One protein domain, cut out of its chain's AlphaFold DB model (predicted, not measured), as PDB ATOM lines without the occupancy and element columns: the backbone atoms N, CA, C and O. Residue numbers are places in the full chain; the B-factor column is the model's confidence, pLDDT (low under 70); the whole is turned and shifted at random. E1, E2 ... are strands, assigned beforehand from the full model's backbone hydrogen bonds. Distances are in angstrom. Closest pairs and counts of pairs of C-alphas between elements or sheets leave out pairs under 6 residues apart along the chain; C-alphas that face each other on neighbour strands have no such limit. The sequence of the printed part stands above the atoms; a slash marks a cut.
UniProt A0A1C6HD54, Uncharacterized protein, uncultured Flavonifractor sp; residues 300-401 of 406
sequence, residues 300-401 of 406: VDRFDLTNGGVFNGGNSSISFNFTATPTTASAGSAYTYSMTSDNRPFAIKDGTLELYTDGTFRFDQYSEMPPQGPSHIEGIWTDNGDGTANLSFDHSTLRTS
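This is residues 300 to 401 of the 406 residues of an uncharacterized protein of uncultured Flavonifractor sp (UniProt A0A1C6HD54). Picture a small barrel of eight strands, nearly closed: one antiparallel sheet curls round until its edge strands, E1 and E2, come near each other. The links E2 to E3, E4 to E5 and E6 to E7 lie at one end. The printed part has 102 residues and no named helix, with E1 to E8 in number order along the chain; across the sheet the order is E1 E8 E7 E6 E5 E4 E3 E2. The class is all strand, and the whole is compact, with a radius of gyration of the C-alphas of 13.0 A and spans of 40 by 26 by 24 A.

Find C-alpha 300 at (348.139, 312.129, 320.882), where E1, residues 300 to 304, begins. Next come E2, residues 309 to 312, E3, residues 321 to 327, and E4, residues 333 to 341, 22.0 A long. E5, residues 351 to 356, and E6, residues 360 to 365, follow. E7, residues 375 to 383, spans 25.5 A. E8, residues 388 to 400, spans 28.8 A, bends by 77 degrees at residue 396 and ends at C-alpha 400, (354.835, 293.520, 313.228).

E2 to E8 form a meander, each strand the antiparallel neighbour of the one before. In the hairpin E2 and E3, look at N 309 and O 324, 2.9 A apart. In the hairpin E5 and E6, N 356 and O 360 are 2.8 A apart. E8 pairs with E7 through N 392 and O 380, 2.9 A, and with E1 through N 303 and O 389, 2.8 A. The sheet is a folded sheet, bent back on itself: E1 E8 E7 E6 face E4 E3 E2, with E5 as the hinge. The closest C-alphas of E1 and E2, Val 300 and Phe 311, are 7.0 A apart.

The two farthest C-alphas, Pro 371 and Gly 385, are 41.0 A apart. The printed part has no cut and no long link. Its mean pLDDT is 88.0; look for values under 70 at residues 313 to 314, 317, 343 to 346 and 367 to 373.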
ATOM      1  N   VAL A 300     348.406 310.957 321.723       94.44
ATOM      2  CA  VAL A 300     348.139 312.129 320.882       94.44
ATOM      3  C   VAL A 300     347.087 312.989 321.566       94.44
ATOM      4  O   VAL A 300     345.948 312.563 321.775       94.44
ATOM      5  N   ASP A 301     347.482 314.218 321.891       93.25
ATOM      6  CA  ASP A 301     346.592 315.209 322.477       93.25
ATOM      7  C   ASP A 301     345.766 315.919 321.400       93.25
ATOM      8  O   ASP A 301     346.313 316.406 320.408       93.25
ATOM      9  N   ARG A 302     344.449 316.009 321.615       95.00
ATOM     10  CA  ARG A 302     343.524 316.842 320.823       95.00
ATOM     11  C   ARG A 302     343.625 316.649 319.302       95.00
ATOM     12  O   ARG A 302     343.597 317.614 318.538       95.00
ATOM     13  N   PHE A 303     343.682 315.400 318.854       97.25
ATOM     14  CA  PHE A 303     343.591 315.024 317.448       97.25
ATOM     15  C   PHE A 303     342.304 315.576 316.808       97.25
ATOM     16  O   PHE A 303     341.213 315.337 317.321       97.25
ATOM     17  N   ASP A 304     342.408 316.315 315.699       97.88
ATOM     18  CA  ASP A 304     341.247 316.901 315.013       97.88
ATOM     19  C   ASP A 304     340.457 315.809 314.278       97.88
ATOM     20  O   ASP A 304     340.883 315.274 313.252       97.88
ATOM     21  N   LEU A 305     339.266 315.503 314.791       97.69
ATOM     22  CA  LEU A 305     338.421 314.437 314.262       97.69
ATOM     23  C   LEU A 305     337.915 314.745 312.846       97.69
ATOM     24  O   LEU A 305     337.695 313.839 312.042       97.69
ATOM     25  N   THR A 306     337.719 316.019 312.508       96.00
ATOM     26  CA  THR A 306     337.128 316.410 311.222       96.00
ATOM     27  C   THR A 306     338.177 316.502 310.125       96.00
ATOM     28  O   THR A 306     337.938 316.050 309.005       96.00
ATOM     29  N   ASN A 307     339.324 317.104 310.431       96.94
ATOM     30  CA  ASN A 307     340.348 317.423 309.442       96.94
ATOM     31  C   ASN A 307     341.543 316.466 309.480       96.94
ATOM     32  O   ASN A 307     342.344 316.482 308.546       96.94
ATOM     33  N   GLY A 308     341.666 315.632 310.516       95.56
ATOM     34  CA  GLY A 308     342.881 314.869 310.769       95.56
ATOM     35  C   GLY A 308     344.058 315.816 311.001       95.56
ATOM     36  O   GLY A 308     343.954 316.796 311.731       95.56
ATOM     37  N   GLY A 309     345.180 315.560 310.337       94.50
ATOM     38  CA  GLY A 309     346.359 316.419 310.407       94.50
ATOM     39  C   GLY A 309     347.624 315.648 310.727       94.50
ATOM     40  O   GLY A 309     347.702 314.438 310.526       94.50
ATOM     41  N   VAL A 310     348.639 316.378 311.182       92.69
ATOM     42  CA  VAL A 310     349.955 315.815 311.476       92.69
ATOM     43  C   VAL A 310     350.110 315.631 312.978       92.69
ATOM     44  O   VAL A 310     349.912 316.582 313.731       92.69
ATOM     45  N   PHE A 311     350.508 314.437 313.400       89.75
ATOM     46  CA  PHE A 311     350.928 314.150 314.770       89.75
ATOM     47  C   PHE A 311     352.243 313.373 314.756       89.75
ATOM     48  O   PHE A 311     352.541 312.643 313.812       89.75
ATOM     49  N   ASN A 312     353.066 313.568 315.779       79.56
ATOM     50  CA  ASN A 312     354.414 313.018 315.824       79.56
ATOM     51  C   ASN A 312     354.477 311.812 316.769       79.56
ATOM     52  O   ASN A 312     353.908 311.847 317.857       79.56
ATOM     53  N   GLY A 313     355.195 310.763 316.365       67.56
ATOM     54  CA  GLY A 313     355.666 309.701 317.255       67.56
ATOM     55  C   GLY A 313     356.906 310.165 318.005       67.56
ATOM     56  O   GLY A 313     357.992 309.629 317.783       67.56
ATOM     57  N   GLY A 314     356.755 311.212 318.820       67.69
ATOM     58  CA  GLY A 314     357.862 311.799 319.572       67.69
ATOM     59  C   GLY A 314     358.454 310.770 320.515       67.69
ATOM     60  O   GLY A 314     357.917 309.665 320.645       67.69
ATOM     61  N   ASN A 315     359.531 311.136 321.210       74.25
ATOM     62  CA  ASN A 315     359.899 310.405 322.422       74.25
ATOM     63  C   ASN A 315     360.410 308.971 322.164       74.25
ATOM     64  O   ASN A 315     360.442 308.146 323.065       74.25
ATOM     65  N   SER A 316     360.839 308.681 320.934       74.69
ATOM     66  CA  SER A 316     361.292 307.363 320.478       74.69
ATOM     67  C   SER A 316     362.624 307.438 319.733       74.69
ATOM     68  O   SER A 316     363.053 308.508 319.299       74.69
ATOM     69  N   SER A 317     363.272 306.283 319.543       67.25
ATOM     70  CA  SER A 317     364.535 306.163 318.794       67.25
ATOM     71  C   SER A 317     364.438 306.701 317.359       67.25
ATOM     72  O   SER A 317     365.385 307.300 316.847       67.25
ATOM     73  N   ILE A 318     363.293 306.492 316.701       74.75
ATOM     74  CA  ILE A 318     363.032 306.927 315.328       74.75
ATOM     75  C   ILE A 318     361.680 307.632 315.293       74.75
ATOM     76  O   ILE A 318     360.641 306.995 315.197       74.75
ATOM     77  N   SER A 319     361.673 308.959 315.308       77.06
ATOM     78  CA  SER A 319     360.413 309.702 315.260       77.06
ATOM     79  C   SER A 319     359.837 309.790 313.843       77.06
ATOM     80  O   SER A 319     360.559 309.982 312.860       77.06
ATOM     81  N   PHE A 320     358.514 309.709 313.741       79.75
ATOM     82  CA  PHE A 320     357.754 309.888 312.502       79.75
ATOM     83  C   PHE A 320     356.773 311.045 312.663       79.75
ATOM     84  O   PHE A 320     356.124 311.136 313.701       79.75
ATOM     85  N   ASN A 321     356.584 311.882 311.638       87.88
ATOM     86  CA  ASN A 321     355.355 312.665 311.553       87.88
ATOM     87  C   ASN A 321     354.324 311.855 310.778       87.88
ATOM     88  O   ASN A 321     354.447 311.668 309.566       87.88
ATOM     89  N   PHE A 322     353.303 311.375 311.472       90.12
ATOM     90  CA  PHE A 322     352.153 310.731 310.867       90.12
ATOM     91  C   PHE A 322     351.188 311.793 310.358       90.12
ATOM     92  O   PHE A 322     350.832 312.718 311.078       90.12
ATOM     93  N   THR A 323     350.749 311.657 309.112       93.69
ATOM     94  CA  THR A 323     349.731 312.513 308.503       93.69
ATOM     95  C   THR A 323     348.451 311.712 308.311       93.69
ATOM     96  O   THR A 323     348.408 310.810 307.472       93.69
ATOM     97  N   ALA A 324     347.411 312.075 309.056       96.38
ATOM     98  CA  ALA A 324     346.055 311.571 308.906       96.38
ATOM     99  C   ALA A 324     345.267 312.440 307.925       96.38
ATOM    100  O   ALA A 324     345.075 313.633 308.153       96.38
ATOM    101  N   THR A 325     344.783 311.839 306.841       97.44
ATOM    102  CA  THR A 325     343.854 312.486 305.905       97.44
ATOM    103  C   THR A 325     342.483 311.819 306.020       97.44
ATOM    104  O   THR A 325     342.405 310.613 305.783       97.44
ATOM    105  N   PRO A 326     341.411 312.553 306.370       97.62
ATOM    106  CA  PRO A 326     340.076 311.983 306.522       97.62
ATOM    107  C   PRO A 326     339.585 311.303 305.246       97.62
ATOM    108  O   PRO A 326     339.757 311.818 304.137       97.62
ATOM    109  N   THR A 327     338.920 310.166 305.408       96.94
ATOM    110  CA  THR A 327     338.250 309.439 304.328       96.94
ATOM    111  C   THR A 327     336.825 309.071 304.743       96.94
ATOM    112  O   THR A 327     336.354 309.415 305.828       96.94
ATOM    113  N   THR A 328     336.077 308.425 303.849       96.19
ATOM    114  CA  THR A 328     334.747 307.910 304.190       96.19
ATOM    115  C   THR A 328     334.874 306.864 305.294       96.19
ATOM    116  O   THR A 328     335.608 305.896 305.116       96.19
ATOM    117  N   ALA A 329     334.125 307.039 306.386       95.50
ATOM    118  CA  ALA A 329     334.135 306.113 307.512       95.50
ATOM    119  C   ALA A 329     333.812 304.671 307.082       95.50
ATOM    120  O   ALA A 329     332.810 304.416 306.396       95.50
ATOM    121  N   SER A 330     334.661 303.739 307.508       94.44
ATOM    122  CA  SER A 330     334.448 302.296 307.404       94.44
ATOM    123  C   SER A 330     333.247 301.849 308.244       94.44
ATOM    124  O   SER A 330     332.809 302.522 309.178       94.44
ATOM    125  N   ALA A 331     332.689 300.678 307.927       94.12
ATOM    126  CA  ALA A 331     331.590 300.118 308.707       94.12
ATOM    127  C   ALA A 331     332.037 299.823 310.152       94.12
ATOM    128  O   ALA A 331     332.968 299.056 310.360       94.12
ATOM    129  N   GLY A 332     331.343 300.398 311.138       93.44
ATOM    130  CA  GLY A 332     331.671 300.255 312.566       93.44
ATOM    131  C   GLY A 332     332.593 301.351 313.116       93.44
ATOM    132  O   GLY A 332     332.643 301.549 314.333       93.44
ATOM    133  N   SER A 333     333.242 302.116 312.235       96.88
ATOM    134  CA  SER A 333     334.076 303.259 312.598       96.88
ATOM    135  C   SER A 333     333.252 304.543 312.684       96.88
ATOM    136  O   SER A 333     332.389 304.809 311.846       96.88
ATOM    137  N   ALA A 334     333.533 305.355 313.700       97.31
ATOM    138  CA  ALA A 334     333.077 306.737 313.771       97.31
ATOM    139  C   ALA A 334     333.862 307.612 312.779       97.31
ATOM    140  O   ALA A 334     333.271 308.438 312.083       97.31
ATOM    141  N   TYR A 335     335.174 307.375 312.675       98.31
ATOM    142  CA  TYR A 335     336.075 308.090 311.774       98.31
ATOM    143  C   TYR A 335     337.086 307.136 311.137       98.31
ATOM    144  O   TYR A 335     337.513 306.159 311.754       98.31
ATOM    145  N   THR A 336     337.494 307.447 309.908       98.25
ATOM    146  CA  THR A 336     338.536 306.713 309.185       98.25
ATOM    147  C   THR A 336     339.462 307.705 308.497       98.25
ATOM    148  O   THR A 336     339.009 308.696 307.919       98.25
ATOM    149  N   TYR A 337     340.763 307.426 308.547       98.00
ATOM    150  CA  TYR A 337     341.799 308.243 307.930       98.00
ATOM    151  C   TYR A 337     342.748 307.363 307.129       98.00
ATOM    152  O   TYR A 337     343.102 306.265 307.554       98.00
ATOM    153  N   SER A 338     343.208 307.866 305.985       95.88
ATOM    154  CA  SER A 338     344.409 307.336 305.344       95.88
ATOM    155  C   SER A 338     345.643 307.939 306.008       95.88
ATOM    156  O   SER A 338     345.700 309.159 306.192       95.88
ATOM    157  N   MET A 339     346.628 307.099 306.308       92.81
ATOM    158  CA  MET A 339     347.833 307.455 307.049       92.81
ATOM    159  C   MET A 339     349.070 307.406 306.155       92.81
ATOM    160  O   MET A 339     349.263 306.462 305.388       92.81
ATOM    161  N   THR A 340     349.931 308.414 306.279       89.62
ATOM    162  CA  THR A 340     351.297 308.414 305.723       89.62
ATOM    163  C   THR A 340     352.292 308.911 306.772       89.62
ATOM    164  O   THR A 340     351.870 309.501 307.765       89.62
ATOM    165  N   SER A 341     353.596 308.690 306.582       85.44
ATOM    166  CA  SER A 341     354.640 309.284 307.431       85.44
ATOM    167  C   SER A 341     355.862 309.751 306.634       85.44
ATOM    168  O   SER A 341     356.067 309.328 305.495       85.44
ATOM    169  N   ASP A 342     356.662 310.664 307.193       76.31
ATOM    170  CA  ASP A 342     357.663 311.438 306.441       76.31
ATOM    171  C   ASP A 342     359.147 311.123 306.729       76.31
ATOM    172  O   ASP A 342     360.030 311.772 306.162       76.31
ATOM    173  N   ASN A 343     359.472 310.090 307.506       68.56
ATOM    174  CA  ASN A 343     360.864 309.808 307.867       68.56
ATOM    175  C   ASN A 343     361.568 308.903 306.838       68.56
ATOM    176  O   ASN A 343     361.306 307.709 306.781       68.56
ATOM    177  N   ARG A 344     362.470 309.434 305.996       59.38
ATOM    178  CA  ARG A 344     363.252 308.612 305.042       59.38
ATOM    179  C   ARG A 344     364.493 308.003 305.709       59.38
ATOM    180  O   ARG A 344     365.222 308.743 306.359       59.38
ATOM    181  N   PRO A 345     364.828 306.721 305.447       62.12
ATOM    182  CA  PRO A 345     364.274 305.819 304.420       62.12
ATOM    183  C   PRO A 345     362.979 305.070 304.808       62.12
ATOM    184  O   PRO A 345     362.444 304.328 303.990       62.12
ATOM    185  N   PHE A 346     362.465 305.306 306.008       66.75
ATOM    186  CA  PHE A 346     361.444 304.557 306.745       66.75
ATOM    187  C   PHE A 346     359.993 305.083 306.579       66.75
ATOM    188  O   PHE A 346     359.183 304.993 307.485       66.75
ATOM    189  N   ALA A 347     359.633 305.674 305.439       71.50
ATOM    190  CA  ALA A 347     358.349 306.374 305.303       71.50
ATOM    191  C   ALA A 347     357.164 305.422 305.043       71.50
ATOM    192  O   ALA A 347     357.215 304.627 304.101       71.50
ATOM    193  N   ILE A 348     356.066 305.594 305.788       75.25
ATOM    194  CA  ILE A 348     354.783 304.919 305.545       75.25
ATOM    195  C   ILE A 348     354.084 305.590 304.369       75.25
ATOM    196  O   ILE A 348     353.878 306.808 304.359       75.25
ATOM    197  N   LYS A 349     353.694 304.793 303.372       78.00
ATOM    198  CA  LYS A 349     353.003 305.294 302.170       78.00
ATOM    199  C   LYS A 349     351.526 304.929 302.123       78.00
ATOM    200  O   LYS A 349     350.778 305.587 301.403       78.00
ATOM    201  N   ASP A 350     351.131 303.905 302.863       84.62
ATOM    202  CA  ASP A 350     349.783 303.364 302.914       84.62
ATOM    203  C   ASP A 350     349.495 302.766 304.299       84.62
ATOM    204  O   ASP A 350     349.904 301.660 304.644       84.62
ATOM    205  N   GLY A 351     348.755 303.514 305.105       90.19
ATOM    206  CA  GLY A 351     348.166 303.012 306.337       90.19
ATOM    207  C   GLY A 351     346.737 303.501 306.516       90.19
ATOM    208  O   GLY A 351     346.253 304.354 305.762       90.19
ATOM    209  N   THR A 352     346.074 302.983 307.537       95.19
ATOM    210  CA  THR A 352     344.734 303.403 307.950       95.19
ATOM    211  C   THR A 352     344.683 303.588 309.450       95.19
ATOM    212  O   THR A 352     345.214 302.769 310.190       95.19
ATOM    213  N   LEU A 353     344.002 304.642 309.886       97.06
ATOM    214  CA  LEU A 353     343.592 304.829 311.272       97.06
ATOM    215  C   LEU A 353     342.067 304.763 311.313       97.06
ATOM    216  O   LEU A 353     341.393 305.566 310.662       97.06
ATOM    217  N   GLU A 354     341.533 303.808 312.061       98.19
ATOM    218  CA  GLU A 354     340.098 303.618 312.256       98.19
ATOM    219  C   GLU A 354     339.745 303.876 313.718       98.19
ATOM    220  O   GLU A 354     340.199 303.156 314.602       98.19
ATOM    221  N   LEU A 355     338.921 304.897 313.966       98.44
ATOM    222  CA  LEU A 355     338.378 305.192 315.291       98.44
ATOM    223  C   LEU A 355     336.997 304.542 315.397       98.44
ATOM    224  O   LEU A 355     336.058 304.965 314.716       98.44
ATOM    225  N   TYR A 356     336.863 303.494 316.207       98.25
ATOM    226  CA  TYR A 356     335.629 302.724 316.354       98.25
ATOM    227  C   TYR A 356     334.628 303.393 317.296       98.25
ATOM    228  O   TYR A 356     334.981 304.153 318.194       98.25
ATOM    229  N   THR A 357     333.343 303.111 317.075       96.38
ATOM    230  CA  THR A 357     332.236 303.703 317.855       96.38
ATOM    231  C   THR A 357     332.194 303.283 319.328       96.38
ATOM    232  O   THR A 357     331.467 303.898 320.104       96.38
ATOM    233  N   ASP A 358     332.953 302.260 319.720       96.38
ATOM    234  CA  ASP A 358     333.074 301.783 321.101       96.38
ATOM    235  C   ASP A 358     334.203 302.463 321.896       96.38
ATOM    236  O   ASP A 358     334.403 302.131 323.063       96.38
ATOM    237  N   GLY A 359     334.912 303.423 321.290       96.50
ATOM    238  CA  GLY A 359     336.027 304.134 321.919       96.50
ATOM    239  C   GLY A 359     337.384 303.453 321.742       96.50
ATOM    240  O   GLY A 359     338.368 303.922 322.304       96.50
ATOM    241  N   THR A 360     337.478 302.379 320.955       98.00
ATOM    242  CA  THR A 360     338.764 301.778 320.562       98.00
ATOM    243  C   THR A 360     339.230 302.294 319.204       98.00
ATOM    244  O   THR A 360     338.443 302.845 318.426       98.00
ATOM    245  N   PHE A 361     340.516 302.151 318.895       98.06
ATOM    246  CA  PHE A 361     341.030 302.389 317.552       98.06
ATOM    247  C   PHE A 361     342.017 301.318 317.117       98.06
ATOM    248  O   PHE A 361     342.608 300.615 317.937       98.06
ATOM    249  N   ARG A 362     342.234 301.263 315.805       97.06
ATOM    250  CA  ARG A 362     343.298 300.484 315.181       97.06
ATOM    251  C   ARG A 362     344.045 301.339 314.166       97.06
ATOM    252  O   ARG A 362     343.426 302.028 313.354       97.06
ATOM    253  N   PHE A 363     345.372 301.298 314.225       94.69
ATOM    254  CA  PHE A 363     346.256 301.881 313.225       94.69
ATOM    255  C   PHE A 363     347.018 300.747 312.535       94.69
ATOM    256  O   PHE A 363     347.857 300.098 313.150       94.69
ATOM    257  N   ASP A 364     346.724 300.525 311.253       91.19
ATOM    258  CA  ASP A 364     347.474 299.627 310.377       91.19
ATOM    259  C   ASP A 364     348.444 300.391 309.463       91.19
ATOM    260  O   ASP A 364     348.106 301.410 308.852       91.19
ATOM    261  N   GLN A 365     349.634 299.827 309.294       86.25
ATOM    262  CA  GLN A 365     350.612 300.160 308.270       86.25
ATOM    263  C   GLN A 365     350.753 298.968 307.316       86.25
ATOM    264  O   GLN A 365     351.107 297.869 307.742       86.25
ATOM    265  N   TYR A 366     350.565 299.189 306.013       82.06
ATOM    266  CA  TYR A 366     350.580 298.110 305.021       82.06
ATOM    267  C   TYR A 366     351.906 297.974 304.256       82.06
ATOM    268  O   TYR A 366     352.294 296.854 303.918       82.06
ATOM    269  N   SER A 367     352.625 299.070 303.985       69.81
ATOM    270  CA  SER A 367     353.904 299.006 303.263       69.81
ATOM    271  C   SER A 367     355.023 298.353 304.070       69.81
ATOM    272  O   SER A 367     355.227 298.688 305.240       69.81
ATOM    273  N   GLU A 368     355.837 297.540 303.384       59.53
ATOM    274  CA  GLU A 368     357.162 297.134 303.859       59.53
ATOM    275  C   GLU A 368     358.065 298.369 304.009       59.53
ATOM    276  O   GLU A 368     358.334 299.089 303.042       59.53
ATOM    277  N   MET A 369     358.547 298.599 305.225       59.44
ATOM    278  CA  MET A 369     359.632 299.517 305.545       59.44
ATOM    279  C   MET A 369     360.914 298.701 305.704       59.44
ATOM    280  O   MET A 369     361.143 298.177 306.788       59.44
ATOM    281  N   PRO A 370     361.784 298.571 304.683       52.62
ATOM    282  CA  PRO A 370     362.991 297.757 304.809       52.62
ATOM    283  C   PRO A 370     363.781 298.143 306.073       52.62
ATOM    284  O   PRO A 370     364.074 299.329 306.230       52.62
ATOM    285  N   PRO A 371     364.126 297.189 306.964       50.47
ATOM    286  CA  PRO A 371     364.157 295.739 306.734       50.47
ATOM    287  C   PRO A 371     362.872 294.944 307.070       50.47
ATOM    288  O   PRO A 371     362.920 293.718 307.035       50.47
ATOM    289  N   GLN A 372     361.753 295.590 307.413       60.75
ATOM    290  CA  GLN A 372     360.596 294.981 308.088       60.75
ATOM    291  C   GLN A 372     359.250 295.323 307.413       60.75
ATOM    292  O   GLN A 372     359.111 296.305 306.689       60.75
ATOM    293  N   GLY A 373     358.265 294.446 307.573       68.56
ATOM    294  CA  GLY A 373     357.011 294.435 306.824       68.56
ATOM    295  C   GLY A 373     355.890 295.292 307.428       68.56
ATOM    296  O   GLY A 373     356.173 296.271 308.118       68.56
ATOM    297  N   PRO A 374     354.617 294.967 307.147       82.19
ATOM    298  CA  PRO A 374     353.470 295.665 307.724       82.19
ATOM    299  C   PRO A 374     353.436 295.551 309.258       82.19
ATOM    300  O   PRO A 374     354.027 294.639 309.848       82.19
ATOM    301  N   SER A 375     352.730 296.481 309.894       86.56
ATOM    302  CA  SER A 375     352.503 296.482 311.339       86.56
ATOM    303  C   SER A 375     351.113 297.004 311.680       86.56
ATOM    304  O   SER A 375     350.466 297.653 310.859       86.56
ATOM    305  N   HIS A 376     350.655 296.724 312.894       90.69
ATOM    306  CA  HIS A 376     349.485 297.377 313.456       90.69
ATOM    307  C   HIS A 376     349.620 297.568 314.961       90.69
ATOM    308  O   HIS A 376     350.352 296.839 315.633       90.69
ATOM    309  N   ILE A 377     348.885 298.548 315.467       93.25
ATOM    310  CA  ILE A 377     348.741 298.839 316.888       93.25
ATOM    311  C   ILE A 377     347.292 299.233 317.172       93.25
ATOM    312  O   ILE A 377     346.610 299.822 316.327       93.25
ATOM    313  N   GLU A 378     346.820 298.895 318.361       97.56
ATOM    314  CA  GLU A 378     345.482 299.210 318.843       97.56
ATOM    315  C   GLU A 378     345.567 300.171 320.035       97.56
ATOM    316  O   GLU A 378     346.639 300.447 320.579       97.56
ATOM    317  N   GLY A 379     344.430 300.736 320.418       98.06
ATOM    318  CA  GLY A 379     344.364 301.646 321.550       98.06
ATOM    319  C   GLY A 379     342.955 302.139 321.831       98.06
ATOM    320  O   GLY A 379     341.972 301.607 321.309       98.06
ATOM    321  N   ILE A 380     342.859 303.178 322.657       98.06
ATOM    322  CA  ILE A 380     341.596 303.839 323.001       98.06
ATOM    323  C   ILE A 380     341.619 305.304 322.596       98.06
ATOM    324  O   ILE A 380     342.660 305.964 322.625       98.06
ATOM    325  N   TRP A 381     340.450 305.822 322.238       98.00
ATOM    326  CA  TRP A 381     340.248 307.234 321.975       98.00
ATOM    327  C   TRP A 381     339.021 307.762 322.715       98.00
ATOM    328  O   TRP A 381     338.067 307.036 322.987       98.00
ATOM    329  N   THR A 382     339.038 309.044 323.063       97.00
ATOM    330  CA  THR A 382     337.899 309.720 323.699       97.00
ATOM    331  C   THR A 382     337.651 311.061 323.036       97.00
ATOM    332  O   THR A 382     338.581 311.830 322.806       97.00
ATOM    333  N   ASP A 383     336.386 311.314 322.701       96.38
ATOM    334  CA  ASP A 383     335.917 312.579 322.140       96.38
ATOM    335  C   ASP A 383     335.857 313.651 323.236       96.38
ATOM    336  O   ASP A 383     335.193 313.480 324.261       96.38
ATOM    337  N   ASN A 384     336.517 314.781 322.989       96.00
ATOM    338  CA  ASN A 384     336.549 315.923 323.901       96.00
ATOM    339  C   ASN A 384     335.278 316.782 323.842       96.00
ATOM    340  O   ASN A 384     335.120 317.722 324.623       96.00
ATOM    341  N   GLY A 385     334.371 316.507 322.901       96.50
ATOM    342  CA  GLY A 385     333.134 317.256 322.686       96.50
ATOM    343  C   GLY A 385     333.334 318.608 321.995       96.50
ATOM    344  O   GLY A 385     332.376 319.366 321.833       96.50
ATOM    345  N   ASP A 386     334.560 318.920 321.572       97.12
ATOM    346  CA  ASP A 386     334.938 320.158 320.884       97.12
ATOM    347  C   ASP A 386     335.426 319.927 319.440       97.12
ATOM    348  O   ASP A 386     335.946 320.843 318.802       97.12
ATOM    349  N   GLY A 387     335.224 318.713 318.916       96.56
ATOM    350  CA  GLY A 387     335.707 318.290 317.601       96.56
ATOM    351  C   GLY A 387     337.126 317.717 317.612       96.56
ATOM    352  O   GLY A 387     337.646 317.394 316.543       96.56
ATOM    353  N   THR A 388     337.740 317.571 318.790       97.88
ATOM    354  CA  THR A 388     339.022 316.881 318.972       97.88
ATOM    355  C   THR A 388     338.877 315.605 319.800       97.88
ATOM    356  O   THR A 388     337.877 315.419 320.492       97.88
ATOM    357  N   ALA A 389     339.883 314.735 319.754       97.38
ATOM    358  CA  ALA A 389     339.961 313.537 320.580       97.38
ATOM    359  C   ALA A 389     341.355 313.311 321.163       97.38
ATOM    360  O   ALA A 389     342.361 313.709 320.578       97.38
ATOM    361  N   ASN A 390     341.412 312.617 322.292       96.38
ATOM    362  CA  ASN A 390     342.649 312.088 322.853       96.38
ATOM    363  C   ASN A 390     342.810 310.627 322.447       96.38
ATOM    364  O   ASN A 390     341.848 309.869 322.542       96.38
ATOM    365  N   LEU A 391     343.994 310.240 321.965       97.31
ATOM    366  CA  LEU A 391     344.303 308.870 321.537       97.31
ATOM    367  C   LEU A 391     345.438 308.329 322.407       97.31
ATOM    368  O   LEU A 391     346.487 308.960 322.506       97.31
ATOM    369  N   SER A 392     345.241 307.164 323.017       96.88
ATOM    370  CA  SER A 392     346.265 306.426 323.772       96.88
ATOM    371  C   SER A 392     346.555 305.110 323.071       96.88
ATOM    372  O   SER A 392     345.623 304.364 322.780       96.88
ATOM    373  N   PHE A 393     347.823 304.841 322.785       95.12
ATOM    374  CA  PHE A 393     348.255 303.654 322.050       95.12
ATOM    375  C   PHE A 393     348.680 302.560 323.027       95.12
ATOM    376  O   PHE A 393     349.428 302.823 323.967       95.12
ATOM    377  N   ASP A 394     348.209 301.333 322.807       95.50
ATOM    378  CA  ASP A 394     348.583 300.177 323.615       95.50
ATOM    379  C   ASP A 394     349.763 299.457 322.960       95.50
ATOM    380  O   ASP A 394     349.602 298.628 322.060       95.50
ATOM    381  N   HIS A 395     350.974 299.748 323.427       91.06
ATOM    382  CA  HIS A 395     352.192 299.142 322.887       91.06
ATOM    383  C   HIS A 395     352.264 297.620 323.112       91.06
ATOM    384  O   HIS A 395     352.960 296.924 322.370       91.06
ATOM    385  N   SER A 396     351.476 297.051 324.034       91.19
ATOM    386  CA  SER A 396     351.371 295.591 324.185       91.19
ATOM    387  C   SER A 396     350.660 294.923 322.995       91.19
ATOM    388  O   SER A 396     350.879 293.738 322.699       91.19
ATOM    389  N   THR A 397     349.851 295.690 322.259       92.81
ATOM    390  CA  THR A 397     349.144 295.248 321.048       92.81
ATOM    391  C   THR A 397     349.956 295.443 319.777       92.81
ATOM    392  O   THR A 397     349.545 294.943 318.733       92.81
ATOM    393  N   LEU A 398     351.125 296.095 319.845       89.62
ATOM    394  CA  LEU A 398     351.985 296.269 318.679       89.62
ATOM    395  C   LEU A 398     352.337 294.899 318.093       89.62
ATOM    396  O   LEU A 398     352.922 294.032 318.756       89.62
ATOM    397  N   ARG A 399     351.956 294.702 316.835       86.94
ATOM    398  CA  ARG A 399     352.293 293.524 316.041       86.94
ATOM    399  C   ARG A 399     352.957 293.964 314.757       86.94
ATOM    400  O   ARG A 399     352.537 294.914 314.103       86.94
ATOM    401  N   THR A 400     353.993 293.237 314.387       82.62
ATOM    402  CA  THR A 400     354.835 293.520 313.228       82.62
ATOM    403  C   THR A 400     355.064 292.235 312.454       82.62
ATOM    404  O   THR A 400     354.978 291.147 313.021       82.62
ATOM    405  N   SER A 401     355.456 292.334 311.187       75.19
ATOM    406  CA  SER A 401     355.812 291.158 310.379       75.19
ATOM    407  C   SER A 401     356.956 290.295 310.946       75.19
ATOM    408  O   SER A 401     357.325 289.299 310.328       75.19
TER     409      SER A 401